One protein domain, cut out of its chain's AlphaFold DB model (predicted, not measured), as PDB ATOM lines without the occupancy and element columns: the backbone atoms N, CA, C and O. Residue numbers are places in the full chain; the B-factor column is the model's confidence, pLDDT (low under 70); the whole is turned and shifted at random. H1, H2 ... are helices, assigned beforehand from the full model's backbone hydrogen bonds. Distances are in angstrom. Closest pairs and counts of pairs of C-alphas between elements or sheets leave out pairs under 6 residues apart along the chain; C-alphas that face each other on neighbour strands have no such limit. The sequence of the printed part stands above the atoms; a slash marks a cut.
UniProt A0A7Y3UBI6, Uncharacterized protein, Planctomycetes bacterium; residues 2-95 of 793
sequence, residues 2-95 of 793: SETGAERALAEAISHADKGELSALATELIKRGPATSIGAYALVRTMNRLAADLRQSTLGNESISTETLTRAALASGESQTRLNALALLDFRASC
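AT A GLANCE: This is residues 2 to 95 of the 793 residues of an uncharacterized protein of Planctomycetes bacterium (UniProt A0A7Y3UBI6). The hairpin of H5 and H6 and the hairpin of H1 and H2 cover opposite sides of a middle layer made by H3 and H4. H1 runs roughly along H3 and H2 along H4, while H6 stands steeply to both H3 and H4 and meets H3 near its own first residues, 80 to 85. The printed part has 94 residues with six named helices, H1 to H6 in chain order, and no named strand; its class is all helix. It is compact, with a radius of gyration of the C-alphas of 12.0 A, and rounded, spanning 33 by 30 by 26 A.

HOW THE PARTS SIT: H6, residues 79 to 92, touches H5, residues 66 to 75, in a helical hairpin at a shallow tilt of 30 degrees; their closest C-alphas, of Leu 74 and Arg 82, are 4.8 A apart. With residues 80 to 85 alone, H6 touches H3, residues 37 to 45, about perpendicular at 80 degrees, closest at C-alphas 45 and 81, 4.5 A. With residues 88 to 92 alone, H6 only just touches H4, residues 52 to 60, with 3 pairs of C-alphas within 8 A, closest at Leu 59 and Leu 88, 6.5 A. H1, residues 5 to 16, touches H3 the same way at 11 degrees, a shallow tilt, closest at C-alphas 11 and 39, 4.9 A. H2, residues 19 to 31, forms a helical hairpin with H1, closest at C-alphas 14 and 22, 5.7 A. H1 and H2 are apart from H5 and H6. Every O i to N i+4 pair is within hydrogen-bond range in H3, H4, H5 and H6, against 6 of 8 in H1 and 7 of 9 in H2.

IN THESE COORDINATES: H6 is 20.5 A long from first to last C-alpha, ending at C-alpha 92 (141.277, 122.011, 98.464). H2 is 18.6 A long and H1 17.1 A, beginning at C-alpha 5 (156.590, 144.226, 111.818).

THE WHOLE: The C-alphas farthest apart, of Gly 5 and Cys 95, are 34.5 A apart. The printed part has no cut and no long link. pLDDT is under 70 at residues 2 to 4, 33 to 36, 63 to 64 and 94 to 95.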
ATOM      1  N   SER A   2     163.294 142.765 105.443       48.53
ATOM      2  CA  SER A   2     162.747 142.380 106.746       48.53
ATOM      3  C   SER A   2     161.284 141.950 106.645       48.53
ATOM      4  O   SER A   2     160.430 142.782 106.340       48.53
ATOM      5  N   GLU A   3     161.011 140.676 106.927       52.28
ATOM      6  CA  GLU A   3     159.670 140.174 107.240       52.28
ATOM      7  C   GLU A   3     159.023 141.110 108.269       52.28
ATOM      8  O   GLU A   3     159.612 141.451 109.299       52.28
ATOM      9  N   THR A   4     157.879 141.669 107.897       66.69
ATOM     10  CA  THR A   4     157.526 143.040 108.267       66.69
ATOM     11  C   THR A   4     156.860 143.093 109.643       66.69
ATOM     12  O   THR A   4     155.913 142.361 109.914       66.69
ATOM     13  N   GLY A   5     157.284 143.998 110.535       78.94
ATOM     14  CA  GLY A   5     156.590 144.226 111.818       78.94
ATOM     15  C   GLY A   5     155.086 144.513 111.656       78.94
ATOM     16  O   GLY A   5     154.296 144.197 112.541       78.94
ATOM     17  N   ALA A   6     154.686 145.011 110.481       80.31
ATOM     18  CA  ALA A   6     153.297 145.192 110.081       80.31
ATOM     19  C   ALA A   6     152.500 143.874 110.004       80.31
ATOM     20  O   ALA A   6     151.357 143.845 110.443       80.31
ATOM     21  N   GLU A   7     153.069 142.776 109.497       79.19
ATOM     22  CA  GLU A   7     152.369 141.481 109.436       79.19
ATOM     23  C   GLU A   7     152.157 140.874 110.820       79.19
ATOM     24  O   GLU A   7     151.095 140.315 111.082       79.19
ATOM     25  N   ARG A   8     153.135 141.011 111.728       83.88
ATOM     26  CA  ARG A   8     152.968 140.579 113.126       83.88
ATOM     27  C   ARG A   8     151.887 141.395 113.825       83.88
ATOM     28  O   ARG A   8     151.013 140.802 114.445       83.88
ATOM     29  N   ALA A   9     151.905 142.717 113.649       85.44
ATOM     30  CA  ALA A   9     150.875 143.597 114.192       85.44
ATOM     31  C   ALA A   9     149.482 143.266 113.629       85.44
ATOM     32  O   ALA A   9     148.519 143.206 114.383       85.44
ATOM     33  N   LEU A  10     149.367 142.980 112.325       87.19
ATOM     34  CA  LEU A  10     148.106 142.557 111.704       87.19
ATOM     35  C   LEU A  10     147.641 141.185 112.208       87.19
ATOM     36  O   LEU A  10     146.461 141.011 112.497       87.19
ATOM     37  N   ALA A  11     148.544 140.211 112.335       87.06
ATOM     38  CA  ALA A  11     148.232 138.881 112.858       87.06
ATOM     39  C   ALA A  11     147.754 138.935 114.320       87.06
ATOM     40  O   ALA A  11     146.794 138.256 114.700       87.06
ATOM     41  N   GLU A  12     148.398 139.769 115.135       89.12
ATOM     42  CA  GLU A  12     147.996 140.043 116.512       89.12
ATOM     43  C   GLU A  12     146.638 140.758 116.551       89.12
ATOM     44  O   GLU A  12     145.717 140.277 117.210       89.12
ATOM     45  N   ALA A  13     146.448 141.804 115.738       91.81
ATOM     46  CA  ALA A  13     145.185 142.534 115.634       91.81
ATOM     47  C   ALA A  13     144.010 141.628 115.227       91.81
ATOM     48  O   ALA A  13     142.970 141.654 115.877       91.81
ATOM     49  N   ILE A  14     144.183 140.753 114.227       92.19
ATOM     50  CA  ILE A  14     143.171 139.769 113.782       92.19
ATOM     51  C   ILE A  14     142.658 138.900 114.935       92.19
ATOM     52  O   ILE A  14     141.503 138.481 114.962       92.19
ATOM     53  N   SER A  15     143.519 138.629 115.908       87.25
ATOM     54  CA  SER A  15     143.211 137.740 117.023       87.25
ATOM     55  C   SER A  15     142.285 138.392 118.048       87.25
ATOM     56  O   SER A  15     141.505 137.691 118.696       87.25
ATOM     57  N   HIS A  16     142.328 139.723 118.137       90.88
ATOM     58  CA  HIS A  16     141.545 140.539 119.064       90.88
ATOM     59  C   HIS A  16     140.378 141.282 118.400       90.88
ATOM     60  O   HIS A  16     139.448 141.672 119.097       90.88
ATOM     61  N   ALA A  17     140.402 141.425 117.073       91.00
ATOM     62  CA  ALA A  17     139.403 142.143 116.291       91.00
ATOM     63  C   ALA A  17     137.988 141.584 116.470       91.00
ATOM     64  O   ALA A  17     137.798 140.364 116.560       91.00
ATOM     65  N   ASP A  18     136.983 142.459 116.463       91.62
ATOM     66  CA  ASP A  18     135.579 142.049 116.392       91.62
ATOM     67  C   ASP A  18     135.192 141.552 114.979       91.62
ATOM     68  O   ASP A  18     136.016 141.481 114.071       91.62
ATOM     69  N   LYS A  19     133.933 141.146 114.761       85.62
ATOM     70  CA  LYS A  19     133.498 140.597 113.459       85.62
ATOM     71  C   LYS A  19     133.591 141.620 112.308       85.62
ATOM     72  O   LYS A  19     133.822 141.214 111.164       85.62
ATOM     73  N   GLY A  20     133.387 142.907 112.593       85.06
ATOM     74  CA  GLY A  20     133.457 143.985 111.606       85.06
ATOM     75  C   GLY A  20     134.902 144.299 111.229       85.06
ATOM     76  O   GLY A  20     135.256 144.271 110.049       85.06
ATOM     77  N   GLU A  21     135.754 144.492 112.233       92.56
ATOM     78  CA  GLU A  21     137.184 144.777 112.076       92.56
ATOM     79  C   GLU A  21     137.942 143.607 111.439       92.56
ATOM     80  O   GLU A  21     138.786 143.802 110.559       92.56
ATOM     81  N   LEU A  22     137.598 142.371 111.819       91.06
ATOM     82  CA  LEU A  22     138.237 141.154 111.320       91.06
ATOM     83  C   LEU A  22     138.151 141.044 109.793       91.06
ATOM     84  O   LEU A  22     139.100 140.589 109.157       91.06
ATOM     85  N   SER A  23     137.040 141.475 109.194       89.81
ATOM     86  CA  SER A  23     136.851 141.407 107.741       89.81
ATOM     87  C   SER A  23     137.787 142.370 107.002       89.81
ATOM     88  O   SER A  23     138.397 141.994 105.998       89.81
ATOM     89  N   ALA A  24     137.959 143.587 107.528       90.44
ATOM     90  CA  ALA A  24     138.875 144.581 106.975       90.44
ATOM     91  C   ALA A  24     140.342 144.143 107.129       90.44
ATOM     92  O   ALA A  24     141.099 144.169 106.156       90.44
ATOM     93  N   LEU A  25     140.717 143.658 108.317       91.19
ATOM     94  CA  LEU A  25     142.074 143.187 108.607       91.19
ATOM     95  C   LEU A  25     142.442 141.937 107.797       91.19
ATOM     96  O   LEU A  25     143.543 141.863 107.253       91.19
ATOM     97  N   ALA A  26     141.522 140.976 107.658       88.62
ATOM     98  CA  ALA A  26     141.742 139.787 106.837       88.62
ATOM     99  C   ALA A  26     141.880 140.140 105.351       88.62
ATOM    100  O   ALA A  26     142.756 139.608 104.674       88.62
ATOM    101  N   THR A  27     141.064 141.072 104.850       88.50
ATOM    102  CA  THR A  27     141.162 141.558 103.465       88.50
ATOM    103  C   THR A  27     142.512 142.214 103.203       88.50
ATOM    104  O   THR A  27     143.151 141.921 102.195       88.50
ATOM    105  N   GLU A  28     142.966 143.080 104.110       89.00
ATOM    106  CA  GLU A  28     144.260 143.753 103.990       89.00
ATOM    107  C   GLU A  28     145.422 142.753 104.028       89.00
ATOM    108  O   GLU A  28     146.349 142.836 103.222       89.00
ATOM    109  N   LEU A  29     145.340 141.747 104.902       85.19
ATOM    110  CA  LEU A  29     146.343 140.694 104.991       85.19
ATOM    111  C   LEU A  29     146.377 139.795 103.740       85.19
ATOM    112  O   LEU A  29     147.456 139.423 103.285       85.19
ATOM    113  N   ILE A  30     145.220 139.478 103.146       83.50
ATOM    114  CA  ILE A  30     145.130 138.727 101.881       83.50
ATOM    115  C   ILE A  30     145.689 139.555 100.716       83.50
ATOM    116  O   ILE A  30     146.450 139.020  99.909       83.50
ATOM    117  N   LYS A  31     145.357 140.853 100.639       84.69
ATOM    118  CA  LYS A  31     145.826 141.779  99.589       84.69
ATOM    119  C   LYS A  31     147.340 141.931  99.567       84.69
ATOM    120  O   LYS A  31     147.926 142.013  98.493       84.69
ATOM    121  N   ARG A  32     147.969 141.962 100.743       79.94
ATOM    122  CA  ARG A  32     149.430 142.061 100.870       79.94
ATOM    123  C   ARG A  32     150.161 140.817 100.369       79.94
ATOM    124  O   ARG A  32     151.370 140.886 100.172       79.94
ATOM    125  N   GLY A  33     149.434 139.721 100.131       68.81
ATOM    126  CA  GLY A  33     150.001 138.402  99.908       68.81
ATOM    127  C   GLY A  33     150.552 137.886 101.234       68.81
ATOM    128  O   GLY A  33     151.484 138.487 101.763       68.81
ATOM    129  N   PRO A  34     150.018 136.799 101.812       59.19
ATOM    130  CA  PRO A  34     150.575 136.233 103.038       59.19
ATOM    131  C   PRO A  34     151.921 135.565 102.725       59.19
ATOM    132  O   PRO A  34     152.017 134.348 102.601       59.19
ATOM    133  N   ALA A  35     152.957 136.374 102.513       55.31
ATOM    134  CA  ALA A  35     154.303 135.912 102.216       55.31
ATOM    135  C   ALA A  35     154.939 135.273 103.460       55.31
ATOM    136  O   ALA A  35     155.817 134.421 103.332       55.31
ATOM    137  N   THR A  36     154.464 135.633 104.660       68.94
ATOM    138  CA  THR A  36     154.947 135.096 105.936       68.94
ATOM    139  C   THR A  36     154.009 134.052 106.552       68.94
ATOM    140  O   THR A  36     152.780 134.115 106.460       68.94
ATOM    141  N   SER A  37     154.601 133.090 107.264       77.56
ATOM    142  CA  SER A  37     153.882 132.018 107.963       77.56
ATOM    143  C   SER A  37     153.001 132.514 109.125       77.56
ATOM    144  O   SER A  37     152.071 131.823 109.533       77.56
ATOM    145  N   ILE A  38     153.248 133.717 109.657       84.94
ATOM    146  CA  ILE A  38     152.554 134.243 110.844       84.94
ATOM    147  C   ILE A  38     151.164 134.780 110.490       84.94
ATOM    148  O   ILE A  38     150.176 134.395 111.118       84.94
ATOM    149  N   GLY A  39     151.066 135.639 109.469       84.81
ATOM    150  CA  GLY A  39     149.787 136.217 109.050       84.81
ATOM    151  C   GLY A  39     148.803 135.141 108.596       84.81
ATOM    152  O   GLY A  39     147.657 135.085 109.043       84.81
ATOM    153  N   ALA A  40     149.270 134.216 107.764       84.75
ATOM    154  CA  ALA A  40     148.415 133.154 107.270       84.75
ATOM    155  C   ALA A  40     147.986 132.163 108.373       84.75
ATOM    156  O   ALA A  40     146.864 131.660 108.335       84.75
ATOM    157  N   TYR A  41     148.812 131.935 109.402       89.62
ATOM    158  CA  TYR A  41     148.409 131.140 110.568       89.62
ATOM    159  C   TYR A  41     147.306 131.837 111.376       89.62
ATOM    160  O   TYR A  41     146.344 131.186 111.785       89.62
ATOM    161  N   ALA A  42     147.391 133.162 111.556       90.69
ATOM    162  CA  ALA A  42     146.337 133.937 112.213       90.69
ATOM    163  C   ALA A  42     145.002 133.843 111.456       90.69
ATOM    164  O   ALA A  42     143.969 133.619 112.089       90.69
ATOM    165  N   LEU A  43     145.028 133.902 110.117       90.19
ATOM    166  CA  LEU A  43     143.834 133.698 109.284       90.19
ATOM    167  C   LEU A  43     143.216 132.308 109.480       90.19
ATOM    168  O   LEU A  43     141.999 132.202 109.633       90.19
ATOM    169  N   VAL A  44     144.034 131.247 109.516       91.69
ATOM    170  CA  VAL A  44     143.544 129.884 109.787       91.69
ATOM    171  C   VAL A  44     142.942 129.800 111.192       91.69
ATOM    172  O   VAL A  44     141.843 129.271 111.355       91.69
ATOM    173  N   ARG A  45     143.592 130.378 112.208       93.56
ATOM    174  CA  ARG A  45     143.073 130.402 113.583       93.56
ATOM    175  C   ARG A  45     141.696 131.063 113.682       93.56
ATOM    176  O   ARG A  45     140.831 130.548 114.380       93.56
ATOM    177  N   THR A  46     141.453 132.153 112.958       93.81
ATOM    178  CA  THR A  46     140.182 132.897 113.023       93.81
ATOM    179  C   THR A  46     139.188 132.545 111.915       93.81
ATOM    180  O   THR A  46     138.167 133.217 111.782       93.81
ATOM    181  N   MET A  47     139.445 131.511 111.109       92.12
ATOM    182  CA  MET A  47     138.685 131.246 109.882       92.12
ATOM    183  C   MET A  47     137.176 131.059 110.103       92.12
ATOM    184  O   MET A  47     136.375 131.532 109.302       92.12
ATOM    185  N   ASN A  48     136.757 130.425 111.199       93.88
ATOM    186  CA  ASN A  48     135.342 130.265 111.566       93.88
ATOM    187  C   ASN A  48     134.617 131.589 111.870       93.88
ATOM    188  O   ASN A  48     133.389 131.621 111.856       93.88
ATOM    189  N   ARG A  49     135.362 132.663 112.156       93.94
ATOM    190  CA  ARG A  49     134.830 134.004 112.441       93.94
ATOM    191  C   ARG A  49     134.731 134.872 111.181       93.94
ATOM    192  O   ARG A  49     134.043 135.890 111.209       93.94
ATOM    193  N   LEU A  50     135.389 134.471 110.088       91.31
ATOM    194  CA  LEU A  50     135.377 135.187 108.813       91.31
ATOM    195  C   LEU A  50     134.027 135.053 108.092       91.31
ATOM    196  O   LEU A  50     133.368 134.007 108.129       91.31
ATOM    197  N   ALA A  51     133.644 136.108 107.371       91.06
ATOM    198  CA  ALA A  51     132.520 136.076 106.440       91.06
ATOM    199  C   ALA A  51     132.738 135.021 105.329       91.06
ATOM    200  O   ALA A  51     133.860 134.579 105.076       91.06
ATOM    201  N   ALA A  52     131.658 134.516 104.721       88.50
ATOM    202  CA  ALA A  52     131.725 133.376 103.794       88.50
ATOM    203  C   ALA A  52     132.547 133.669 102.523       88.50
ATOM    204  O   ALA A  52     133.314 132.818 102.077       88.50
ATOM    205  N   ASP A  53     132.429 134.885 102.001       88.00
ATOM    206  CA  ASP A  53     133.199 135.442 100.888       88.00
ATOM    207  C   ASP A  53     134.699 135.535 101.207       88.00
ATOM    208  O   ASP A  53     135.542 135.125 100.404       88.00
ATOM    209  N   LEU A  54     135.050 135.985 102.414       85.50
ATOM    210  CA  LEU A  54     136.440 136.051 102.867       85.50
ATOM    211  C   LEU A  54     137.026 134.674 103.157       85.50
ATOM    212  O   LEU A  54     138.196 134.440 102.853       85.50
ATOM    213  N   ARG A  55     136.225 133.733 103.675       88.44
ATOM    214  CA  ARG A  55     136.630 132.324 103.765       88.44
ATOM    215  C   ARG A  55     136.980 131.806 102.378       88.44
ATOM    216  O   ARG A  55     138.095 131.343 102.185       88.44
ATOM    217  N   GLN A  56     136.097 131.964 101.394       84.38
ATOM    218  CA  GLN A  56     136.357 131.508 100.027       84.38
ATOM    219  C   GLN A  56     137.590 132.178  99.400       84.38
ATOM    220  O   GLN A  56     138.397 131.496  98.771       84.38
ATOM    221  N   SER A  57     137.787 133.476  99.639       82.88
ATOM    222  CA  SER A  57     138.962 134.222  99.167       82.88
ATOM    223  C   SER A  57     140.263 133.737  99.819       82.88
ATOM    224  O   SER A  57     141.272 133.565  99.141       82.88
ATOM    225  N   THR A  58     140.231 133.443 101.122       79.25
ATOM    226  CA  THR A  58     141.366 132.856 101.857       79.25
ATOM    227  C   THR A  58     141.700 131.464 101.317       79.25
ATOM    228  O   THR A  58     142.866 131.123 101.130       79.25
ATOM    229  N   LEU A  59     140.672 130.664 101.028       77.31
ATOM    230  CA  LEU A  59     140.807 129.303 100.518       77.31
ATOM    231  C   LEU A  59     141.360 129.267  99.076       77.31
ATOM    232  O   LEU A  59     142.144 128.369  98.747       77.31
ATOM    233  N   GLY A  60     140.981 130.240  98.241       78.44
ATOM    234  CA  GLY A  60     141.351 130.340  96.825       78.44
ATOM    235  C   GLY A  60     142.705 130.994  96.531       78.44
ATOM    236  O   GLY A  60     143.156 130.934  95.392       78.44
ATOM    237  N   ASN A  61     143.373 131.601  97.516       79.00
ATOM    238  CA  ASN A  61     144.664 132.245  97.279       79.00
ATOM    239  C   ASN A  61     145.801 131.205  97.166       79.00
ATOM    240  O   ASN A  61     146.186 130.566  98.152       79.00
ATOM    241  N   GLU A  62     146.339 131.026  95.958       76.06
ATOM    242  CA  GLU A  62     147.447 130.104  95.664       76.06
ATOM    243  C   GLU A  62     148.789 130.562  96.261       76.06
ATOM    244  O   GLU A  62     149.677 129.734  96.457       76.06
ATOM    245  N   SER A  63     148.938 131.847  96.612       68.31
ATOM    246  CA  SER A  63     150.202 132.402  97.126       68.31
ATOM    247  C   SER A  63     150.534 131.961  98.554       68.31
ATOM    248  O   SER A  63     151.653 132.150  99.024       68.31
ATOM    249  N   ILE A  64     149.556 131.417  99.277       68.88
ATOM    250  CA  ILE A  64     149.726 130.954 100.649       68.88
ATOM    251  C   ILE A  64     150.294 129.537 100.590       68.88
ATOM    252  O   ILE A  64     149.611 128.632 100.103       68.88
ATOM    253  N   SER A  65     151.502 129.314 101.130       71.38
ATOM    254  CA  SER A  65     152.032 127.957 101.349       71.38
ATOM    255  C   SER A  65     151.171 127.232 102.387       71.38
ATOM    256  O   SER A  65     151.461 127.187 103.585       71.38
ATOM    257  N   THR A  66     150.042 126.690 101.930       74.25
ATOM    258  CA  THR A  66     149.024 126.076 102.783       74.25
ATOM    259  C   THR A  66     149.545 124.851 103.508       74.25
ATOM    260  O   THR A  66     148.979 124.475 104.527       74.25
ATOM    261  N   GLU A  67     150.623 124.240 103.024       80.56
ATOM    262  CA  GLU A  67     151.239 123.078 103.647       80.56
ATOM    263  C   GLU A  67     151.777 123.388 105.041       80.56
ATOM    264  O   GLU A  67     151.265 122.877 106.037       80.56
ATOM    265  N   THR A  68     152.767 124.272 105.138       80.50
ATOM    266  CA  THR A  68     153.423 124.598 106.411       80.50
ATOM    267  C   THR A  68     152.422 125.129 107.437       80.50
ATOM    268  O   THR A  68     152.471 124.774 108.613       80.50
ATOM    269  N   LEU A  69     151.461 125.925 106.974       83.50
ATOM    270  CA  LEU A  69     150.442 126.553 107.808       83.50
ATOM    271  C   LEU A  69     149.403 125.574 108.320       83.50
ATOM    272  O   LEU A  69     149.072 125.592 109.502       83.50
ATOM    273  N   THR A  70     148.901 124.703 107.447       86.94
ATOM    274  CA  THR A  70     147.926 123.695 107.855       86.94
ATOM    275  C   THR A  70     148.579 122.696 108.802       86.94
ATOM    276  O   THR A  70     147.959 122.322 109.791       86.94
ATOM    277  N   ARG A  71     149.855 122.334 108.591       89.06
ATOM    278  CA  ARG A  71     150.610 121.520 109.558       89.06
ATOM    279  C   ARG A  71     150.747 122.212 110.910       89.06
ATOM    280  O   ARG A  71     150.446 121.596 111.929       89.06
ATOM    281  N   ALA A  72     151.137 123.487 110.926       89.62
ATOM    282  CA  ALA A  72     151.232 124.262 112.161       89.62
ATOM    283  C   ALA A  72     149.872 124.353 112.880       89.62
ATOM    284  O   ALA A  72     149.791 124.146 114.090       89.62
ATOM    285  N   ALA A  73     148.787 124.591 112.142       91.88
ATOM    286  CA  ALA A  73     147.437 124.686 112.693       91.88
ATOM    287  C   ALA A  73     146.913 123.336 113.215       91.88
ATOM    288  O   ALA A  73     146.321 123.285 114.294       91.88
ATOM    289  N   LEU A  74     147.196 122.231 112.517       92.44
ATOM    290  CA  LEU A  74     146.878 120.870 112.966       92.44
ATOM    291  C   LEU A  74     147.703 120.431 114.183       92.44
ATOM    292  O   LEU A  74     147.247 119.576 114.945       92.44
ATOM    293  N   ALA A  75     148.893 121.004 114.371       93.00
ATOM    294  CA  ALA A  75     149.742 120.777 115.537       93.00
ATOM    295  C   ALA A  75     149.376 121.667 116.741       93.00
ATOM    296  O   ALA A  75     149.793 121.370 117.860       93.00
ATOM    297  N   SER A  76     148.586 122.730 116.543       93.38
ATOM    298  CA  SER A  76     148.208 123.676 117.605       93.38
ATOM    299  C   SER A  76     147.501 122.988 118.779       93.38
ATOM    300  O   SER A  76     146.850 121.968 118.598       93.38
ATOM    301  N   GLY A  77     147.574 123.517 120.001       91.50
ATOM    302  CA  GLY A  77     146.800 122.974 121.134       91.50
ATOM    303  C   GLY A  77     145.297 123.301 121.083       91.50
ATOM    304  O   GLY A  77     144.527 122.817 121.907       91.50
ATOM    305  N   GLU A  78     144.868 124.142 120.141       95.94
ATOM    306  CA  GLU A  78     143.532 124.729 120.115       95.94
ATOM    307  C   GLU A  78     142.594 123.965 119.169       95.94
ATOM    308  O   GLU A  78     142.820 123.884 117.959       95.94
ATOM    309  N   SER A  79     141.483 123.451 119.712       96.75
ATOM    310  CA  SER A  79     140.491 122.674 118.946       96.75
ATOM    311  C   SER A  79     139.962 123.429 117.724       96.75
ATOM    312  O   SER A  79     139.832 122.849 116.650       96.75
ATOM    313  N   GLN A  80     139.654 124.722 117.880       95.56
ATOM    314  CA  GLN A  80     139.060 125.521 116.809       95.56
ATOM    315  C   GLN A  80     140.046 125.760 115.662       95.56
ATOM    316  O   GLN A  80     139.669 125.643 114.497       95.56
ATOM    317  N   THR A  81     141.314 126.016 115.982       95.25
ATOM    318  CA  THR A  81     142.384 126.173 114.989       95.25
ATOM    319  C   THR A  81     142.573 124.890 114.171       95.25
ATOM    320  O   THR A  81     142.672 124.955 112.946       95.25
ATOM    321  N   ARG A  82     142.504 123.713 114.810       95.56
ATOM    322  CA  ARG A  82     142.516 122.408 114.118       95.56
ATOM    323  C   ARG A  82     141.294 122.203 113.220       95.56
ATOM    324  O   ARG A  82     141.446 121.785 112.077       95.56
ATOM    325  N   LEU A  83     140.091 122.519 113.705       95.38
ATOM    326  CA  LEU A  83     138.855 122.427 112.911       95.38
ATOM    327  C   LEU A  83     138.900 123.336 111.680       95.38
ATOM    328  O   LEU A  83     138.514 122.923 110.588       95.38
ATOM    329  N   ASN A  84     139.418 124.552 111.842       93.81
ATOM    330  CA  ASN A  84     139.605 125.479 110.736       93.81
ATOM    331  C   ASN A  84     140.618 124.930 109.720       93.81
ATOM    332  O   ASN A  84     140.367 124.966 108.518       93.81
ATOM    333  N   ALA A  85     141.720 124.345 110.188       92.62
ATOM    334  CA  ALA A  85     142.692 123.689 109.321       92.62
ATOM    335  C   ALA A  85     142.068 122.523 108.526       92.62
ATOM    336  O   ALA A  85     142.277 122.419 107.321       92.62
ATOM    337  N   LEU A  86     141.239 121.688 109.161       92.38
ATOM    338  CA  LEU A  86     140.532 120.585 108.492       92.38
ATOM    339  C   LEU A  86     139.524 121.081 107.447       92.38
ATOM    340  O   LEU A  86     139.438 120.504 106.367       92.38
ATOM    341  N   ALA A  87     138.806 122.172 107.721       90.25
ATOM    342  CA  ALA A  87     137.906 122.787 106.746       90.25
ATOM    343  C   ALA A  87     138.662 123.379 105.538       90.25
ATOM    344  O   ALA A  87     138.186 123.290 104.405       90.25
ATOM    345  N   LEU A  88     139.865 123.921 105.755       87.56
ATOM    346  CA  LEU A  88     140.764 124.353 104.680       87.56
ATOM    347  C   LEU A  88     141.221 123.161 103.817       87.56
ATOM    348  O   LEU A  88     141.206 123.256 102.587       87.56
ATOM    349  N   LEU A  89     141.561 122.025 104.436       87.94
ATOM    350  CA  LEU A  89     141.893 120.790 103.711       87.94
ATOM    351  C   LEU A  89     140.719 120.238 102.909       87.94
ATOM    352  O   LEU A  89     140.905 119.712 101.812       87.94
ATOM    353  N   ASP A  90     139.518 120.339 103.465       86.12
ATOM    354  CA  ASP A  90     138.293 119.859 102.845       86.12
ATOM    355  C   ASP A  90     137.968 120.621 101.552       86.12
ATOM    356  O   ASP A  90     137.556 120.025 100.556       86.12
ATOM    357  N   PHE A  91     138.225 121.931 101.536       84.56
ATOM    358  CA  PHE A  91     138.013 122.773 100.361       84.56
ATOM    359  C   PHE A  91     138.975 122.450  99.211       84.56
ATOM    360  O   PHE A  91     138.564 122.436  98.053       84.56
ATOM    361  N   ARG A  92     140.255 122.191  99.510       80.38
ATOM    362  CA  ARG A  92     141.277 122.011  98.464       80.38
ATOM    363  C   ARG A  92     141.290 120.621  97.832       80.38
ATOM    364  O   ARG A  92     141.923 120.450  96.795       80.38
ATOM    365  N   ALA A  93     140.613 119.636  98.429       70.62
ATOM    366  CA  ALA A  93     140.556 118.251  97.943       70.62
ATOM    367  C   ALA A  93     141.938 117.626  97.618       70.62
ATOM    368  O   ALA A  93     142.038 116.657  96.864       70.62
ATOM    369  N   SER A  94     143.015 118.183  98.175       68.75
ATOM    370  CA  SER A  94     144.397 117.803  97.898       68.75
ATOM    371  C   SER A  94     144.823 116.695  98.857       68.75
ATOM    372  O   SER A  94     144.969 116.922 100.059       68.75
ATOM    373  N   CYS A  95     145.015 115.491  98.317       58.75
ATOM    374  CA  CYS A  95     145.257 114.274  99.096       58.75
ATOM    375  C   CYS A  95     146.697 114.146  99.631       58.75
ATOM    376  O   CYS A  95     146.938 113.330 100.515       58.75
TER     377      CYS A  95